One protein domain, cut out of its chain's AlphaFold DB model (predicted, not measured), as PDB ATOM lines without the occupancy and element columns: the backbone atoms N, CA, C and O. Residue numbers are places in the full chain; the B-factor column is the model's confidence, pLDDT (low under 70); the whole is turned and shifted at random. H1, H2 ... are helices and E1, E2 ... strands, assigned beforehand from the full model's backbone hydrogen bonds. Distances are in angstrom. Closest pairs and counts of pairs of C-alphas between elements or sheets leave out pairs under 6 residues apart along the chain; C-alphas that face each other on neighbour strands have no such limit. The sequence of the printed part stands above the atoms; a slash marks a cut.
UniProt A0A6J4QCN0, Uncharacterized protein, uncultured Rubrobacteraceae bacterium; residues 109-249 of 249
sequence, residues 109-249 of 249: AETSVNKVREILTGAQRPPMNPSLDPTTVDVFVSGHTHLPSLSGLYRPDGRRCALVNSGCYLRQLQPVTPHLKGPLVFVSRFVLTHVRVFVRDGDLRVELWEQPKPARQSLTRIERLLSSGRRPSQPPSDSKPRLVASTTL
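Overview. This is residues 109 to 249 of the 249 residues of an uncharacterized protein of uncultured Rubrobacteraceae bacterium (UniProt A0A6J4QCN0). A long, strongly twisted sheet of four strands, E4 to E7, has a smaller sheet of three strands, E1 to E3, over part of it as a loose, partial sandwich, and H1 covers the far face of the small sheet. E4 and the first half of the very long strand E5 run on past the small sheet as a hairpin toward the short helix H2 at the far end. The 141 printed residues hold two named helices and seven strands in the order H1 E1 E2 E3 E4 E5 E6 H2 E7, and the class is mixed. The large sheet runs E4 E5 E6 E7, antiparallel; the small one runs E1 E3 E2, mixed. The whole is loose, with a radius of gyration of the C-alphas of 18.9 A, and elongated, spanning 56 by 33 by 22 A.

Along the chain. In the large sheet, E4 is residues 169 to 176, 21.3 A long; E5 is 185 to 200, 44.3 A, from C-alpha 185 at (333.040, 376.448, 247.700) to C-alpha 200 at (300.397, 351.227, 263.920); E6 is 203 to 210, 22.7 A; E7 is 242 to 248, 17.7 A. In the small sheet, E1 is 139 to 142, 9.7 A; E2 is 149 to 154, 16.7 A; E3 is 160 to 165, 16.9 A. H1 is 109 to 120, 16.2 A, beginning at C-alpha 109 (323.025, 357.222, 247.224). H2 is 221 to 226, 8.7 A.

Arrangement. E4, E5 and E6 form a meander, each strand the antiparallel neighbour of the one before. The pairing of E5 is staggered: residues 185 to 192 pair with E4, N 174 and O 187 at 2.8 A, and residues 193 to 200 with E6, N 196 and O 207 at 2.8 A. E6 and E7 are antiparallel, N 208 and O 245 at 2.8 A. The two sheets make a sandwich, two sheets face to face, the facing parts 9.9 A centre to centre; the closest C-alphas of E2 and E7 are those of Gly 152 and Thr 247, 6.1 A apart. E1 and E3 are parallel, N 140 and O 162 at 2.8 A; E2 and E3 are a hairpin, N 151 and O 163 at 2.9 A. H1 is on one face of the small sheet, two layers, a helix and a sheet, at a height over the sheet of 9.3 A; it lies over E3 and E2, slantwise to the strands, at 35 degrees to E3 on the local plane. Its closest C-alpha pair with E3 is Val 116 and Leu 163, 7.6 A. H2 only grazes the large sheet with residues 222 to 226; the closest C-alphas of H2 and E5 are those of Glu 223 and Val 185, 6.3 A apart. H1 and H2 are apart. In both helices every O i to N i+4 pair is within hydrogen-bond range.

Size, cuts and confidence. The C-alphas of Asp 157 and Arg 221, the two farthest apart, are 57.5 A from each other. The links H1 to E1 and H2 to E7 are long. The printed part has no cut, its mean pLDDT is 89.2, and no printed residue is under 70.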
ATOM      1  N   ALA A 109     324.348 357.580 246.724       72.44
ATOM      2  CA  ALA A 109     323.025 357.222 247.224       72.44
ATOM      3  C   ALA A 109     322.251 356.356 246.225       72.44
ATOM      4  O   ALA A 109     321.736 355.316 246.614       72.44
ATOM      5  N   GLU A 110     322.220 356.729 244.944       78.75
ATOM      6  CA  GLU A 110     321.505 355.965 243.910       78.75
ATOM      7  C   GLU A 110     322.136 354.589 243.689       78.75
ATOM      8  O   GLU A 110     321.426 353.589 243.631       78.75
ATOM      9  N   THR A 111     323.471 354.506 243.651       82.38
ATOM     10  CA  THR A 111     324.171 353.217 243.542       82.38
ATOM     11  C   THR A 111     323.882 352.317 244.744       82.38
ATOM     12  O   THR A 111     323.606 351.131 244.570       82.38
ATOM     13  N   SER A 112     323.894 352.873 245.961       83.06
ATOM     14  CA  SER A 112     323.529 352.128 247.170       83.06
ATOM     15  C   SER A 112     322.073 351.665 247.126       83.06
ATOM     16  O   SER A 112     321.788 350.529 247.493       83.06
ATOM     17  N   VAL A 113     321.157 352.521 246.667       85.00
ATOM     18  CA  VAL A 113     319.732 352.195 246.551       85.00
ATOM     19  C   VAL A 113     319.506 351.064 245.558       85.00
ATOM     20  O   VAL A 113     318.782 350.124 245.873       85.00
ATOM     21  N   ASN A 114     320.148 351.111 244.391       87.50
ATOM     22  CA  ASN A 114     320.019 350.069 243.374       87.50
ATOM     23  C   ASN A 114     320.567 348.725 243.870       87.50
ATOM     24  O   ASN A 114     319.881 347.717 243.751       87.50
ATOM     25  N   LYS A 115     321.734 348.725 244.524       86.81
ATOM     26  CA  LYS A 115     322.322 347.503 245.089       86.81
ATOM     27  C   LYS A 115     321.441 346.873 246.168       86.81
ATOM     28  O   LYS A 115     321.281 345.661 246.223       86.81
ATOM     29  N   VAL A 116     320.841 347.693 247.032       87.31
ATOM     30  CA  VAL A 116     319.909 347.177 248.042       87.31
ATOM     31  C   VAL A 116     318.597 346.717 247.408       87.31
ATOM     32  O   VAL A 116     318.042 345.712 247.845       87.31
ATOM     33  N   ARG A 117     318.120 347.395 246.358       88.50
ATOM     34  CA  ARG A 117     316.957 346.942 245.588       88.50
ATOM     35  C   ARG A 117     317.197 345.545 245.018       88.50
ATOM     36  O   ARG A 117     316.343 344.696 245.214       88.50
ATOM     37  N   GLU A 118     318.354 345.296 244.406       89.19
ATOM     38  CA  GLU A 118     318.730 343.971 243.888       89.19
ATOM     39  C   GLU A 118     318.714 342.892 244.978       89.19
ATOM     40  O   GLU A 118     318.261 341.774 244.729       89.19
ATOM     41  N   ILE A 119     319.145 343.224 246.200       87.88
ATOM     42  CA  ILE A 119     319.053 342.306 247.344       87.88
ATOM     43  C   ILE A 119     317.588 342.035 247.698       87.88
ATOM     44  O   ILE A 119     317.179 340.880 247.757       87.88
ATOM     45  N   LEU A 120     316.781 343.080 247.899       87.00
ATOM     46  CA  LEU A 120     315.382 342.951 248.326       87.00
ATOM     47  C   LEU A 120     314.476 342.284 247.282       87.00
ATOM     48  O   LEU A 120     313.481 341.663 247.650       87.00
ATOM     49  N   THR A 121     314.815 342.380 245.996       84.81
ATOM     50  CA  THR A 121     314.113 341.667 244.920       84.81
ATOM     51  C   THR A 121     314.647 340.250 244.693       84.81
ATOM     52  O   THR A 121     314.178 339.576 243.782       84.81
ATOM     53  N   GLY A 122     315.628 339.792 245.479       81.75
ATOM     54  CA  GLY A 122     316.201 338.446 245.388       81.75
ATOM     55  C   GLY A 122     317.198 338.238 244.241       81.75
ATOM     56  O   GLY A 122     317.649 337.115 244.033       81.75
ATOM     57  N   ALA A 123     317.575 339.296 243.516       85.44
ATOM     58  CA  ALA A 123     318.560 339.225 242.434       85.44
ATOM     59  C   ALA A 123     319.997 339.059 242.962       85.44
ATOM     60  O   ALA A 123     320.860 338.524 242.267       85.44
ATOM     61  N   GLN A 124     320.259 339.495 244.198       85.44
ATOM     62  CA  GLN A 124     321.550 339.343 244.864       85.44
ATOM     63  C   GLN A 124     321.373 338.875 246.315       85.44
ATOM     64  O   GLN A 124     320.414 339.236 246.993       85.44
ATOM     65  N   ARG A 125     322.321 338.083 246.828       85.12
ATOM     66  CA  ARG A 125     322.357 337.722 248.254       85.12
ATOM     67  C   ARG A 125     323.040 338.818 249.082       85.12
ATOM     68  O   ARG A 125     323.998 339.432 248.601       85.12
ATOM     69  N   PRO A 126     322.595 339.071 250.326       85.31
ATOM     70  CA  PRO A 126     323.237 340.065 251.167       85.31
ATOM     71  C   PRO A 126     324.641 339.589 251.578       85.31
ATOM     72  O   PRO A 126     324.800 338.458 252.031       85.31
ATOM     73  N   PRO A 127     325.671 340.447 251.472       83.25
ATOM     74  CA  PRO A 127     327.064 340.028 251.642       83.25
ATOM     75  C   PRO A 127     327.407 339.606 253.076       83.25
ATOM     76  O   PRO A 127     328.280 338.771 253.271       83.25
ATOM     77  N   MET A 128     326.731 340.176 254.079       83.69
ATOM     78  CA  MET A 128     326.970 339.857 255.494       83.69
ATOM     79  C   MET A 128     326.241 338.595 255.966       83.69
ATOM     80  O   MET A 128     326.628 338.023 256.978       83.69
ATOM     81  N   ASN A 129     325.193 338.167 255.260       86.56
ATOM     82  CA  ASN A 129     324.462 336.947 255.586       86.56
ATOM     83  C   ASN A 129     323.895 336.314 254.304       86.56
ATOM     84  O   ASN A 129     322.720 336.506 253.993       86.56
ATOM     85  N   PRO A 130     324.711 335.574 253.532       87.06
ATOM     86  CA  PRO A 130     324.287 335.039 252.240       87.06
ATOM     87  C   PRO A 130     323.125 334.041 252.314       87.06
ATOM     88  O   PRO A 130     322.434 333.849 251.315       87.06
ATOM     89  N   SER A 131     322.905 333.409 253.473       88.19
ATOM     90  CA  SER A 131     321.801 332.472 253.696       88.19
ATOM     91  C   SER A 131     320.484 333.158 254.066       88.19
ATOM     92  O   SER A 131     319.446 332.501 254.039       88.19
ATOM     93  N   LEU A 132     320.492 334.465 254.364       88.06
ATOM     94  CA  LEU A 132     319.268 335.229 254.590       88.06
ATOM     95  C   LEU A 132     318.386 335.173 253.340       88.06
ATOM     96  O   LEU A 132     318.840 335.452 252.224       88.06
ATOM     97  N   ASP A 133     317.113 334.851 253.540       86.94
ATOM     98  CA  ASP A 133     316.084 335.031 252.527       86.94
ATOM     99  C   ASP A 133     315.657 336.509 252.492       86.94
ATOM    100  O   ASP A 133     315.031 336.984 253.447       86.94
ATOM    101  N   PRO A 134     315.961 337.263 251.417       84.38
ATOM    102  CA  PRO A 134     315.602 338.675 251.331       84.38
ATOM    103  C   PRO A 134     314.091 338.932 251.383       84.38
ATOM    104  O   PRO A 134     313.674 340.033 251.746       84.38
ATOM    105  N   THR A 135     313.263 337.930 251.068       81.94
ATOM    106  CA  THR A 135     311.799 338.057 251.114       81.94
ATOM    107  C   THR A 135     311.243 338.133 252.540       81.94
ATOM    108  O   THR A 135     310.075 338.466 252.728       81.94
ATOM    109  N   THR A 136     312.078 337.883 253.551       87.81
ATOM    110  CA  THR A 136     311.730 338.035 254.974       87.81
ATOM    111  C   THR A 136     312.036 339.432 255.528       87.81
ATOM    112  O   THR A 136     311.722 339.722 256.677       87.81
ATOM    113  N   VAL A 137     312.656 340.318 254.735       90.00
ATOM    114  CA  VAL A 137     313.132 341.635 255.193       90.00
ATOM    115  C   VAL A 137     312.168 342.743 254.789       90.00
ATOM    116  O   VAL A 137     312.258 343.280 253.682       90.00
ATOM    117  N   ASP A 138     311.254 343.124 255.676       92.00
ATOM    118  CA  ASP A 138     310.253 344.160 255.374       92.00
ATOM    119  C   ASP A 138     310.846 345.568 255.343       92.00
ATOM    120  O   ASP A 138     310.439 346.398 254.531       92.00
ATOM    121  N   VAL A 139     311.872 345.832 256.156       93.81
ATOM    122  CA  VAL A 139     312.570 347.121 256.181       93.81
ATOM    123  C   VAL A 139     314.076 346.908 256.135       93.81
ATOM    124  O   VAL A 139     314.667 346.353 257.059       93.81
ATOM    125  N   PHE A 140     314.719 347.412 255.085       92.12
ATOM    126  CA  PHE A 140     316.171 347.445 254.973       92.12
ATOM    127  C   PHE A 140     316.706 348.817 255.372       92.12
ATOM    128  O   PHE A 140     316.496 349.813 254.673       92.12
ATOM    129  N   VAL A 141     317.445 348.862 256.481       91.81
ATOM    130  CA  VAL A 141     318.107 350.076 256.967       91.81
ATOM    131  C   VAL A 141     319.562 350.084 256.508       91.81
ATOM    132  O   VAL A 141     320.340 349.192 256.833       91.81
ATOM    133  N   SER A 142     319.941 351.115 255.758       88.31
ATOM    134  CA  SER A 142     321.299 351.321 255.252       88.31
ATOM    135  C   SER A 142     321.929 352.599 255.808       88.31
ATOM    136  O   SER A 142     321.243 353.546 256.196       88.31
ATOM    137  N   GLY A 143     323.260 352.618 255.832       81.44
ATOM    138  CA  GLY A 143     324.071 353.792 256.156       81.44
ATOM    139  C   GLY A 143     325.061 354.103 255.033       81.44
ATOM    140  O   GLY A 143     324.725 354.007 253.856       81.44
ATOM    141  N   HIS A 144     326.299 354.452 255.394       80.25
ATOM    142  CA  HIS A 144     327.466 354.626 254.510       80.25
ATOM    143  C   HIS A 144     327.482 355.860 253.592       80.25
ATOM    144  O   HIS A 144     328.494 356.551 253.515       80.25
ATOM    145  N   THR A 145     326.388 356.177 252.904       79.62
ATOM    146  CA  THR A 145     326.361 357.301 251.946       79.62
ATOM    147  C   THR A 145     326.254 358.660 252.636       79.62
ATOM    148  O   THR A 145     326.554 359.684 252.024       79.62
ATOM    149  N   HIS A 146     325.830 358.664 253.905       84.19
ATOM    150  CA  HIS A 146     325.446 359.844 254.677       84.19
ATOM    151  C   HIS A 146     324.297 360.658 254.042       84.19
ATOM    152  O   HIS A 146     323.995 361.755 254.505       84.19
ATOM    153  N   LEU A 147     323.628 360.146 253.006       85.62
ATOM    154  CA  LEU A 147     322.548 360.833 252.303       85.62
ATOM    155  C   LEU A 147     321.213 360.174 252.680       85.62
ATOM    156  O   LEU A 147     320.985 359.030 252.285       85.62
ATOM    157  N   PRO A 148     320.349 360.856 253.454       89.94
ATOM    158  CA  PRO A 148     319.102 360.273 253.926       89.94
ATOM    159  C   PRO A 148     318.132 360.066 252.761       89.94
ATOM    160  O   PRO A 148     317.951 360.950 251.922       89.94
ATOM    161  N   SER A 149     317.491 358.904 252.719       91.19
ATOM    162  CA  SER A 149     316.527 358.553 251.674       91.19
ATOM    163  C   SER A 149     315.557 357.499 252.179       91.19
ATOM    164  O   SER A 149     315.955 356.615 252.928       91.19
ATOM    165  N   LEU A 150     314.306 357.544 251.738       93.25
ATOM    166  CA  LEU A 150     313.318 356.508 252.018       93.25
ATOM    167  C   LEU A 150     312.574 356.200 250.725       93.25
ATOM    168  O   LEU A 150     312.102 357.114 250.051       93.25
ATOM    169  N   SER A 151     312.482 354.920 250.385       91.44
ATOM    170  CA  SER A 151     311.739 354.436 249.226       91.44
ATOM    171  C   SER A 151     310.972 353.170 249.582       91.44
ATOM    172  O   SER A 151     311.576 352.200 250.042       91.44
ATOM    173  N   GLY A 152     309.664 353.167 249.334       91.25
ATOM    174  CA  GLY A 152     308.880 351.935 249.273       91.25
ATOM    175  C   GLY A 152     309.108 351.239 247.933       91.25
ATOM    176  O   GLY A 152     309.246 351.899 246.900       91.25
ATOM    177  N   LEU A 153     309.172 349.914 247.946       89.69
ATOM    178  CA  LEU A 153     309.294 349.088 246.751       89.69
ATOM    179  C   LEU A 153     308.392 347.858 246.851       89.69
ATOM    180  O   LEU A 153     308.084 347.377 247.941       89.69
ATOM    181  N   TYR A 154     307.977 347.364 245.691       88.06
ATOM    182  CA  TYR A 154     307.257 346.105 245.564       88.06
ATOM    183  C   TYR A 154     308.247 344.997 245.233       88.06
ATOM    184  O   TYR A 154     309.103 345.155 244.359       88.06
ATOM    185  N   ARG A 155     308.132 343.884 245.949       85.31
ATOM    186  CA  ARG A 155     308.852 342.653 245.641       85.31
ATOM    187  C   ARG A 155     308.182 341.923 244.465       85.31
ATOM    188  O   ARG A 155     307.028 342.213 244.145       85.31
ATOM    189  N   PRO A 156     308.871 340.949 243.842       84.62
ATOM    190  CA  PRO A 156     308.283 340.116 242.791       84.62
ATOM    191  C   PRO A 156     307.009 339.369 243.218       84.62
ATOM    192  O   PRO A 156     306.158 339.090 242.383       84.62
ATOM    193  N   ASP A 157     306.862 339.076 244.513       84.62
ATOM    194  CA  ASP A 157     305.688 338.418 245.101       84.62
ATOM    195  C   ASP A 157     304.529 339.385 245.429       84.62
ATOM    196  O   ASP A 157     303.541 338.988 246.042       84.62
ATOM    197  N   GLY A 158     304.647 340.663 245.056       85.56
ATOM    198  CA  GLY A 158     303.640 341.695 245.304       85.56
ATOM    199  C   GLY A 158     303.661 342.293 246.714       85.56
ATOM    200  O   GLY A 158     302.997 343.308 246.938       85.56
ATOM    201  N   ARG A 159     304.446 341.747 247.657       88.44
ATOM    202  CA  ARG A 159     304.580 342.321 249.005       88.44
ATOM    203  C   ARG A 159     305.378 343.621 248.962       88.44
ATOM    204  O   ARG A 159     306.338 343.770 248.198       88.44
ATOM    205  N   ARG A 160     304.991 344.579 249.803       91.44
ATOM    206  CA  ARG A 160     305.738 345.825 249.971       91.44
ATOM    207  C   ARG A 160     306.913 345.623 250.916       91.44
ATOM    208  O   ARG A 160     306.833 344.889 251.892       91.44
ATOM    209  N   CYS A 161     307.994 346.333 250.643       92.62
ATOM    210  CA  CYS A 161     309.077 346.529 251.596       92.62
ATOM    211  C   CYS A 161     309.623 347.955 251.491       92.62
ATOM    212  O   CYS A 161     309.372 348.681 250.523       92.62
ATOM    213  N   ALA A 162     310.339 348.381 252.521       93.62
ATOM    214  CA  ALA A 162     310.930 349.702 252.601       93.62
ATOM    215  C   ALA A 162     312.451 349.603 252.571       93.62
ATOM    216  O   ALA A 162     313.065 348.831 253.304       93.62
ATOM    217  N   LEU A 163     313.066 350.465 251.776       92.75
ATOM    218  CA  LEU A 163     314.479 350.775 251.870       92.75
ATOM    219  C   LEU A 163     314.624 352.164 252.476       92.75
ATOM    220  O   LEU A 163     314.085 353.141 251.954       92.75
ATOM    221  N   VAL A 164     315.391 352.257 253.554       93.62
ATOM    222  CA  VAL A 164     315.675 353.522 254.216       93.62
ATOM    223  C   VAL A 164     317.171 353.686 254.460       93.62
ATOM    224  O   VAL A 164     317.852 352.795 254.960       93.62
ATOM    225  N   ASN A 165     317.709 354.839 254.077       92.06
ATOM    226  CA  ASN A 165     319.022 355.309 254.481       92.06
ATOM    227  C   ASN A 165     318.824 356.350 255.577       92.06
ATOM    228  O   ASN A 165     318.194 357.386 255.345       92.06
ATOM    229  N   SER A 166     319.348 356.077 256.769       89.94
ATOM    230  CA  SER A 166     319.201 356.984 257.910       89.94
ATOM    231  C   SER A 166     320.023 358.265 257.763       89.94
ATOM    232  O   SER A 166     319.835 359.199 258.541       89.94
ATOM    233  N   GLY A 167     320.899 358.348 256.758       88.81
ATOM    234  CA  GLY A 167     321.771 359.482 256.513       88.81
ATOM    235  C   GLY A 167     322.905 359.527 257.529       88.81
ATOM    236  O   GLY A 167     323.684 358.583 257.664       88.81
ATOM    237  N   CYS A 168     323.045 360.654 258.218       85.25
ATOM    238  CA  CYS A 168     323.998 360.777 259.312       85.25
ATOM    239  C   CYS A 168     323.452 361.694 260.402       85.25
ATOM    240  O   CYS A 168     322.437 362.355 260.208       85.25
ATOM    241  N   TYR A 169     324.173 361.760 261.519       84.94
ATOM    242  CA  TYR A 169     323.922 362.710 262.600       84.94
ATOM    243  C   TYR A 169     325.124 363.650 262.783       84.94
ATOM    244  O   TYR A 169     325.632 363.853 263.882       84.94
ATOM    245  N   LEU A 170     325.665 364.154 261.668       83.94
ATOM    246  CA  LEU A 170     326.929 364.889 261.630       83.94
ATOM    247  C   LEU A 170     326.858 366.108 260.705       83.94
ATOM    248  O   LEU A 170     325.955 366.286 259.882       83.94
ATOM    249  N   ARG A 171     327.867 366.970 260.841       83.81
ATOM    250  CA  ARG A 171     328.103 368.089 259.931       83.81
ATOM    251  C   ARG A 171     328.690 367.578 258.617       83.81
ATOM    252  O   ARG A 171     329.758 366.974 258.616       83.81
ATOM    253  N   GLN A 172     328.044 367.905 257.507       85.50
ATOM    254  CA  GLN A 172     328.513 367.621 256.155       85.50
ATOM    255  C   GLN A 172     329.006 368.874 255.435       85.50
ATOM    256  O   GLN A 172     328.668 370.005 255.795       85.50
ATOM    257  N   LEU A 173     329.805 368.650 254.395       86.62
ATOM    258  CA  LEU A 173     330.281 369.674 253.474       86.62
ATOM    259  C   LEU A 173     329.477 369.600 252.179       86.62
ATOM    260  O   LEU A 173     329.573 368.629 251.432       86.62
ATOM    261  N   GLN A 174     328.708 370.647 251.907       86.19
ATOM    262  CA  GLN A 174     327.926 370.778 250.691       86.19
ATOM    263  C   GLN A 174     328.694 371.628 249.668       86.19
ATOM    264  O   GLN A 174     329.067 372.762 249.984       86.19
ATOM    265  N   PRO A 175     328.941 371.120 248.448       88.56
ATOM    266  CA  PRO A 175     329.566 371.909 247.398       88.56
ATOM    267  C   PRO A 175     328.609 372.986 246.867       88.56
ATOM    268  O   PRO A 175     327.434 372.728 246.620       88.56
ATOM    269  N   VAL A 176     329.137 374.188 246.648       88.94
ATOM    270  CA  VAL A 176     328.454 375.348 246.066       88.94
ATOM    271  C   VAL A 176     329.290 375.871 244.905       88.94
ATOM    272  O   VAL A 176     330.488 376.131 245.043       88.94
ATOM    273  N   THR A 177     328.658 376.047 243.748       89.62
ATOM    274  CA  THR A 177     329.326 376.573 242.555       89.62
ATOM    275  C   THR A 177     329.520 378.091 242.674       89.62
ATOM    276  O   THR A 177     328.521 378.820 242.695       89.62
ATOM    277  N   PRO A 178     330.765 378.602 242.715       89.38
ATOM    278  CA  PRO A 178     331.021 380.042 242.772       89.38
ATOM    279  C   PRO A 178     330.568 380.775 241.497       89.38
ATOM    280  O   PRO A 178     330.428 380.169 240.433       89.38
ATOM    281  N   HIS A 179     330.346 382.091 241.596       87.31
ATOM    282  CA  HIS A 179     329.990 382.956 240.456       87.31
ATOM    283  C   HIS A 179     331.074 382.988 239.381       87.31
ATOM    284  O   HIS A 179     330.795 382.814 238.198       87.31
ATOM    285  N   LEU A 180     332.325 383.153 239.802       83.00
ATOM    286  CA  LEU A 180     333.486 383.011 238.932       83.00
ATOM    287  C   LEU A 180     333.822 381.531 238.783       83.00
ATOM    288  O   LEU A 180     333.585 380.751 239.697       83.00
ATOM    289  N   LYS A 181     334.417 381.133 237.652       78.44
ATOM    290  CA  LYS A 181     334.776 379.732 237.361       78.44
ATOM    291  C   LYS A 181     335.896 379.177 238.299       78.44
ATOM    292  O   LYS A 181     336.868 378.617 237.829       78.44
ATOM    293  N   GLY A 182     335.823 379.288 239.621       80.00
ATOM    294  CA  GLY A 182     336.803 378.748 240.582       80.00
ATOM    295  C   GLY A 182     336.586 377.267 240.942       80.00
ATOM    296  O   GLY A 182     335.748 376.603 240.323       80.00
ATOM    297  N   PRO A 183     337.358 376.725 241.905       86.00
ATOM    298  CA  PRO A 183     337.019 375.494 242.628       86.00
ATOM    299  C   PRO A 183     335.701 375.637 243.412       86.00
ATOM    300  O   PRO A 183     335.311 376.746 243.778       86.00
ATOM    301  N   LEU A 184     335.010 374.528 243.692       89.56
ATOM    302  CA  LEU A 184     333.746 374.535 244.446       89.56
ATOM    303  C   LEU A 184     333.940 375.104 245.854       89.56
ATOM    304  O   LEU A 184     334.876 374.718 246.545       89.56
ATOM    305  N   VAL A 185     333.044 375.976 246.310       89.56
ATOM    306  CA  VAL A 185     333.040 376.448 247.700       89.56
ATOM    307  C   VAL A 185     332.282 375.432 248.541       89.56
ATOM    308  O   VAL A 185     331.131 375.135 248.246       89.56
ATOM    309  N   PHE A 186     332.896 374.894 249.587       90.69
ATOM    310  CA  PHE A 186     332.230 373.919 250.450       90.69
ATOM    311  C   PHE A 186     331.677 374.613 251.684       90.69
ATOM    312  O   PHE A 186     332.422 375.189 252.477       90.69
ATOM    313  N   VAL A 187     330.363 374.543 251.856       91.06
ATOM    314  CA  VAL A 187     329.672 375.102 253.017       91.06
ATOM    315  C   VAL A 187     329.255 373.994 253.965       91.06
ATOM    316  O   VAL A 187     328.876 372.904 253.543       91.06
ATOM    317  N   SER A 188     329.315 374.262 255.263       90.25
ATOM    318  CA  SER A 188     328.828 373.309 256.253       90.25
ATOM    319  C   SER A 188     327.299 373.288 256.298       90.25
ATOM    320  O   SER A 188     326.664 374.344 256.290       90.25
ATOM    321  N   ARG A 189     326.726 372.087 256.403       88.44
ATOM    322  CA  ARG A 189     325.309 371.833 256.684       88.44
ATOM    323  C   ARG A 189     325.198 370.672 257.665       88.44
ATOM    324  O   ARG A 189     325.929 369.695 257.541       88.44
ATOM    325  N   PHE A 190     324.296 370.767 258.633       88.19
ATOM    326  CA  PHE A 190     323.945 369.613 259.448       88.19
ATOM    327  C   PHE A 190     322.920 368.752 258.718       88.19
ATOM    328  O   PHE A 190     321.922 369.259 258.207       88.19
ATOM    329  N   VAL A 191     323.189 367.454 258.679       84.12
ATOM    330  CA  VAL A 191     322.211 366.429 258.330       84.12
ATOM    331  C   VAL A 191     322.008 365.678 259.635       84.12
ATOM    332  O   VAL A 191     322.918 364.979 260.071       84.12
ATOM    333  N   LEU A 192     320.900 365.959 260.323       91.69
ATOM    334  CA  LEU A 192     320.515 365.308 261.577       91.69
ATOM    335  C   LEU A 192     319.242 364.535 261.298       91.69
ATOM    336  O   LEU A 192     318.138 365.047 261.488       91.69
ATOM    337  N   THR A 193     319.414 363.343 260.752       93.44
ATOM    338  CA  THR A 193     318.299 362.496 260.349       93.44
ATOM    339  C   THR A 193     318.243 361.241 261.194       93.44
ATOM    340  O   THR A 193     319.268 360.709 261.619       93.44
ATOM    341  N   HIS A 194     317.027 360.771 261.448       93.31
ATOM    342  CA  HIS A 194     316.779 359.497 262.108       93.31
ATOM    343  C   HIS A 194     315.582 358.807 261.469       93.31
ATOM    344  O   HIS A 194     314.735 359.439 260.838       93.31
ATOM    345  N   VAL A 195     315.523 357.493 261.640       95.19
ATOM    346  CA  VAL A 195     314.440 356.659 261.126       95.19
ATOM    347  C   VAL A 195     313.648 356.129 262.306       95.19
ATOM    348  O   VAL A 195     314.228 355.756 263.325       95.19
ATOM    349  N   ARG A 196     312.327 356.101 262.171       95.62
ATOM    350  CA  ARG A 196     311.427 355.414 263.094       95.62
ATOM    351  C   ARG A 196     310.746 354.285 262.340       95.62
ATOM    352  O   ARG A 196     310.204 354.517 261.266       95.62
ATOM    353  N   VAL A 197     310.798 353.089 262.909       96.50
ATOM    354  CA  VAL A 197     310.094 351.906 262.412       96.50
ATOM    355  C   VAL A 197     309.206 351.422 263.545       96.50
ATOM    356  O   VAL A 197     309.710 351.173 264.638       96.50
ATOM    357  N   PHE A 198     307.898 351.374 263.323       96.56
ATOM    358  CA  PHE A 198     306.931 350.988 264.349       96.56
ATOM    359  C   PHE A 198     305.644 350.462 263.719       96.56
ATOM    360  O   PHE A 198     305.311 350.814 262.589       96.56
ATOM    361  N   VAL A 199     304.916 349.633 264.461       96.38
ATOM    362  CA  VAL A 199     303.601 349.132 264.048       96.38
ATOM    363  C   VAL A 199     302.525 350.114 264.497       96.38
ATOM    364  O   VAL A 199     302.565 350.611 265.626       96.38
ATOM    365  N   ARG A 200     301.567 350.403 263.619       95.38
ATOM    366  CA  ARG A 200     300.397 351.227 263.920       95.38
ATOM    367  C   ARG A 200     299.194 350.688 263.159       95.38
ATOM    368  O   ARG A 200     299.269 350.534 261.950       95.38
ATOM    369  N   ASP A 201     298.104 350.434 263.879       94.06
ATOM    370  CA  ASP A 201     296.841 349.946 263.309       94.06
ATOM    371  C   ASP A 201     296.993 348.628 262.513       94.06
ATOM    372  O   ASP A 201     296.253 348.369 261.575       94.06
ATOM    373  N   GLY A 202     297.960 347.785 262.904       91.38
ATOM    374  CA  GLY A 202     298.278 346.518 262.233       91.38
ATOM    375  C   GLY A 202     299.317 346.629 261.112       91.38
ATOM    376  O   GLY A 202     299.922 345.619 260.763       91.38
ATOM    377  N   ASP A 203     299.607 347.843 260.638       93.25
ATOM    378  CA  ASP A 203     300.544 348.079 259.543       93.25
ATOM    379  C   ASP A 203     301.939 348.475 260.045       93.25
ATOM    380  O   ASP A 203     302.100 349.167 261.061       93.25
ATOM    381  N   LEU A 204     302.979 348.102 259.292       95.25
ATOM    382  CA  LEU A 204     304.350 348.508 259.594       95.25
ATOM    383  C   LEU A 204     304.644 349.877 258.966       95.25
ATOM    384  O   LEU A 204     304.719 350.035 257.746       95.25
ATOM    385  N   ARG A 205     304.859 350.888 259.814       96.44
ATOM    386  CA  ARG A 205     305.213 352.249 259.402       96.44
ATOM    387  C   ARG A 205     306.711 352.489 259.475       96.44
ATOM    388  O   ARG A 205     307.360 352.211 260.483       96.44
ATOM    389  N   VAL A 206     307.237 353.118 258.428       97.25
ATOM    390  CA  VAL A 206     308.619 353.596 258.361       97.25
ATOM    391  C   VAL A 206     308.607 355.088 258.084       97.25
ATOM    392  O   VAL A 206     308.040 355.542 257.093       97.25
ATOM    393  N   GLU A 207     309.257 355.857 258.946       97.31
ATOM    394  CA  GLU A 207     309.302 357.312 258.879       97.31
ATOM    395  C   GLU A 207     310.747 357.812 258.924       97.31
ATOM    396  O   GLU A 207     311.510 357.479 259.831       97.31
ATOM    397  N   LEU A 208     311.112 358.661 257.967       96.00
ATOM    398  CA  LEU A 208     312.376 359.384 257.932       96.00
ATOM    399  C   LEU A 208     312.150 360.803 258.448       96.00
ATOM    400  O   LEU A 208     311.379 361.568 257.871       96.00
ATOM    401  N   TRP A 209     312.858 361.164 259.507       95.69
ATOM    402  CA  TRP A 209     312.769 362.464 260.157       95.69
ATOM    403  C   TRP A 209     314.074 363.244 259.982       95.69
ATOM    404  O   TRP A 209     315.158 362.665 259.980       95.69
ATOM    405  N   GLU A 210     313.972 364.568 259.874       94.06
ATOM    406  CA  GLU A 210     315.100 365.506 259.886       94.06
ATOM    407  C   GLU A 210     314.889 366.522 261.008       94.06
ATOM    408  O   GLU A 210     313.793 367.053 261.182       94.06
ATOM    409  N   GLN A 211     315.950 366.835 261.746       92.88
ATOM    410  CA  GLN A 211     316.000 367.982 262.643       92.88
ATOM    411  C   GLN A 211     316.922 369.051 262.043       92.88
ATOM    412  O   GLN A 211     318.144 368.969 262.195       92.88
ATOM    413  N   PRO A 212     316.375 370.068 261.355       91.50
ATOM    414  CA  PRO A 212     317.196 371.124 260.786       91.50
ATOM    415  C   PRO A 212     317.946 371.862 261.899       91.50
ATOM    416  O   PRO A 212     317.351 372.257 262.897       91.50
ATOM    417  N   LYS A 213     319.257 372.064 261.737       91.06
ATOM    418  CA  LYS A 213     320.044 372.934 262.620       91.06
ATOM    419  C   LYS A 213     320.978 373.824 261.809       91.06
ATOM    420  O   LYS A 213     321.565 373.347 260.830       91.06
ATOM    421  N   PRO A 214     321.143 375.101 262.196       91.50
ATOM    422  CA  PRO A 214     322.095 375.977 261.541       91.50
ATOM    423  C   PRO A 214     323.512 375.448 261.762       91.50
ATOM    424  O   PRO A 214     323.906 375.101 262.875       91.50
ATOM    425  N   ALA A 215     324.299 375.400 260.694       90.25
ATOM    426  CA  ALA A 215     325.707 375.057 260.749       90.25
ATOM    427  C   ALA A 215     326.551 376.326 260.635       90.25
ATOM    428  O   ALA A 215     326.406 377.120 259.703       90.25
ATOM    429  N   ARG A 216     327.499 376.502 261.563       87.88
ATOM    430  CA  ARG A 216     328.469 377.598 261.474       87.88
ATOM    431  C   ARG A 216     329.325 377.421 260.215       87.88
ATOM    432  O   ARG A 216     330.071 376.450 260.100       87.88
ATOM    433  N   GLN A 217     329.232 378.373 259.289       88.69
ATOM    434  CA  GLN A 217     329.994 378.373 258.039       88.69
ATOM    435  C   GLN A 217     331.327 379.117 258.220       88.69
ATOM    436  O   GLN A 217     331.362 380.345 258.301       88.69
ATOM    437  N   SER A 218     332.447 378.393 258.265       87.06
ATOM    438  CA  SER A 218     333.794 378.969 258.401       87.06
ATOM    439  C   SER A 218     334.395 379.377 257.047       87.06
ATOM    440  O   SER A 218     335.426 378.847 256.640       87.06
ATOM    441  N   LEU A 219     333.749 380.300 256.331       90.81
ATOM    442  CA  LEU A 219     334.181 380.748 254.998       90.81
ATOM    443  C   LEU A 219     335.124 381.960 255.060       90.81
ATOM    444  O   LEU A 219     334.888 382.886 255.850       90.81
ATOM    445  N   THR A 220     336.130 381.984 254.184       90.81
ATOM    446  CA  THR A 220     336.983 383.152 253.918       90.81
ATOM    447  C   THR A 220     336.172 384.289 253.289       90.81
ATOM    448  O   THR A 220     335.059 384.092 252.794       90.81
ATOM    449  N   ARG A 221     336.720 385.512 253.288       91.00
ATOM    450  CA  ARG A 221     336.053 386.671 252.660       91.00
ATOM    451  C   ARG A 221     335.808 386.447 251.163       91.00
ATOM    452  O   ARG A 221     334.729 386.765 250.675       91.00
ATOM    453  N   ILE A 222     336.772 385.839 250.468       89.44
ATOM    454  CA  ILE A 222     336.671 385.528 249.036       89.44
ATOM    455  C   ILE A 222     335.618 384.444 248.798       89.44
ATOM    456  O   ILE A 222     334.750 384.619 247.948       89.44
ATOM    457  N   GLU A 223     335.621 383.365 249.586       92.06
ATOM    458  CA  GLU A 223     334.597 382.314 249.488       92.06
ATOM    459  C   GLU A 223     333.187 382.882 249.693       92.06
ATOM    460  O   GLU A 223     332.276 382.544 248.934       92.06
ATOM    461  N   ARG A 224     332.993 383.777 250.676       93.06
ATOM    462  CA  ARG A 224     331.696 384.437 250.918       93.06
ATOM    463  C   ARG A 224     331.251 385.285 249.736       93.06
ATOM    464  O   ARG A 224     330.092 385.189 249.348       93.06
ATOM    465  N   LEU A 225     332.157 386.083 249.175       92.44
ATOM    466  CA  LEU A 225     331.863 386.929 248.021       92.44
ATOM    467  C   LEU A 225     331.464 386.074 246.811       92.44
ATOM    468  O   LEU A 225     330.410 386.280 246.215       92.44
ATOM    469  N   LEU A 226     332.263 385.053 246.499       91.06
ATOM    470  CA  LEU A 226     332.068 384.214 245.317       91.06
ATOM    471  C   LEU A 226     330.869 383.269 245.412       91.06
ATOM    472  O   LEU A 226     330.366 382.836 244.377       91.06
ATOM    473  N   SER A 227     330.413 382.944 246.622       92.44
ATOM    474  CA  SER A 227     329.227 382.109 246.858       92.44
ATOM    475  C   SER A 227     327.985 382.913 247.258       92.44
ATOM    476  O   SER A 227     326.945 382.326 247.565       92.44
ATOM    477  N   SER A 228     328.055 384.248 247.259       92.38
ATOM    478  CA  SER A 228     326.932 385.103 247.654       92.38
ATOM    479  C   SER A 228     325.672 384.797 246.833       92.38
ATOM    480  O   SER A 228     325.746 384.599 245.623       92.38
ATOM    481  N   GLY A 229     324.517 384.679 247.495       90.06
ATOM    482  CA  GLY A 229     323.236 384.327 246.863       90.06
ATOM    483  C   GLY A 229     323.096 382.881 246.359       90.06
ATOM    484  O   GLY A 229     321.996 382.473 246.015       90.06
ATOM    485  N   ARG A 230     324.171 382.077 246.337       89.44
ATOM    486  CA  ARG A 230     324.144 380.664 245.896       89.44
ATOM    487  C   ARG A 230     324.259 379.659 247.039       89.44
ATOM    488  O   ARG A 230     324.193 378.452 246.817       89.44
ATOM    489  N   ARG A 231     324.489 380.141 248.261       90.38
ATOM    490  CA  ARG A 231     324.582 379.292 249.449       90.38
ATOM    491  C   ARG A 231     323.187 378.792 249.844       90.38
ATOM    492  O   ARG A 231     322.250 379.586 249.820       90.38
ATOM    493  N   PRO A 232     323.056 377.526 250.275       85.81
ATOM    494  CA  PRO A 232     321.836 377.033 250.898       85.81
ATOM    495  C   PRO A 232     321.452 377.908 252.092       85.81
ATOM    496  O   PRO A 232     322.322 378.290 252.889       85.81
ATOM    497  N   SER A 233     320.156 378.184 252.227       86.00
ATOM    498  CA  SER A 233     319.607 378.834 253.413       86.00
ATOM    499  C   SER A 233     319.930 378.005 254.659       86.00
ATOM    500  O   SER A 233     319.955 376.772 254.629       86.00
ATOM    501  N   GLN A 234     320.249 378.694 255.753       89.12
ATOM    502  CA  GLN A 234     320.420 378.046 257.047       89.12
ATOM    503  C   GLN A 234     319.064 378.024 257.753       89.12
ATOM    504  O   GLN A 234     318.374 379.045 257.741       89.12
ATOM    505  N   PRO A 235     318.666 376.889 258.345       90.31
ATOM    506  CA  PRO A 235     317.436 376.835 259.116       90.31
ATOM    507  C   PRO A 235     317.569 377.676 260.403       90.31
ATOM    508  O   PRO A 235     318.684 377.816 260.920       90.31
ATOM    509  N   PRO A 236     316.458 378.205 260.943       89.94
ATOM    510  CA  PRO A 236     316.424 378.834 262.263       89.94
ATOM    511  C   PRO A 236     316.946 377.906 263.370       89.94
ATOM    512  O   PRO A 236     316.829 376.681 263.271       89.94
ATOM    513  N   SER A 237     317.513 378.472 264.437       87.69
ATOM    514  CA  SER A 237     318.083 377.704 265.558       87.69
ATOM    515  C   SER A 237     317.058 376.884 266.343       87.69
ATOM    516  O   SER A 237     317.416 375.867 266.928       87.69
ATOM    517  N   ASP A 238     315.802 377.315 266.339       91.19
ATOM    518  CA  ASP A 238     314.653 376.719 267.024       91.19
ATOM    519  C   ASP A 238     313.853 375.749 266.132       91.19
ATOM    520  O   ASP A 238     312.755 375.318 266.488       91.19
ATOM    521  N   SER A 239     314.406 375.368 264.976       91.44
ATOM    522  CA  SER A 239     313.757 374.440 264.050       91.44
ATOM    523  C   SER A 239     313.422 373.105 264.724       91.44
ATOM    524  O   SER A 239     314.294 372.393 265.236       91.44
ATOM    525  N   LYS A 240     312.138 372.742 264.688       93.31
ATOM    526  CA  LYS A 240     311.636 371.476 265.234       93.31
ATOM    527  C   LYS A 240     311.934 370.300 264.291       93.31
ATOM    528  O   LYS A 240     312.062 370.504 263.080       93.31
ATOM    529  N   PRO A 241     312.024 369.063 264.819       93.38
ATOM    530  CA  PRO A 241     312.056 367.866 263.988       93.38
ATOM    531  C   PRO A 241     310.838 367.807 263.063       93.38
ATOM    532  O   PRO A 241     309.717 368.084 263.488       93.38
ATOM    533  N   ARG A 242     311.062 367.420 261.810       94.69
ATOM    534  CA  ARG A 242     310.024 367.290 260.787       94.69
ATOM    535  C   ARG A 242     310.111 365.941 260.088       94.69
ATOM    536  O   ARG A 242     311.206 365.418 259.876       94.69
ATOM    537  N   LEU A 243     308.955 365.411 259.708       95.44
ATOM    538  CA  LEU A 243     308.859 364.236 258.855       95.44
ATOM    539  C   LEU A 243     309.279 364.622 257.429       95.44
ATOM    540  O   LEU A 243     308.774 365.596 256.874       95.44
ATOM    541  N   VAL A 244     310.225 363.881 256.859       93.94
ATOM    542  CA  VAL A 244     310.736 364.080 255.494       93.94
ATOM    543  C   VAL A 244     310.035 363.149 254.517       93.94
ATOM    544  O   VAL A 244     309.662 363.565 253.426       93.94
ATOM    545  N   ALA A 245     309.879 361.885 254.903       95.00
ATOM    546  CA  ALA A 245     309.243 360.862 254.092       95.00
ATOM    547  C   ALA A 245     308.682 359.763 254.993       95.00
ATOM    548  O   ALA A 245     309.213 359.508 256.075       95.00
ATOM    549  N   SER A 246     307.636 359.088 254.532       95.88
ATOM    550  CA  SER A 246     307.056 357.941 255.222       95.88
ATOM    551  C   SER A 246     306.542 356.915 254.226       95.88
ATOM    552  O   SER A 246     306.085 357.283 253.145       95.88
ATOM    553  N   THR A 247     306.565 355.645 254.611       95.06
ATOM    554  CA  THR A 247     305.890 354.566 253.889       95.06
ATOM    555  C   THR A 247     305.217 353.624 254.876       95.06
ATOM    556  O   THR A 247     305.674 353.472 256.011       95.06
ATOM    557  N   THR A 248     304.144 352.995 254.413       94.44
ATOM    558  CA  THR A 248     303.425 351.933 255.115       94.44
ATOM    559  C   THR A 248     303.522 350.664 254.275       94.44
ATOM    560  O   THR A 248     303.441 350.745 253.036       94.44
ATOM    561  N   LEU A 249     303.767 349.539 254.943       91.44
ATOM    562  CA  LEU A 249     303.926 348.214 254.351       91.44
ATOM    563  C   LEU A 249     302.740 347.331 254.705       91.44
ATOM    564  O   LEU A 249     302.361 347.364 255.897       91.44
TER     565      LEU A 249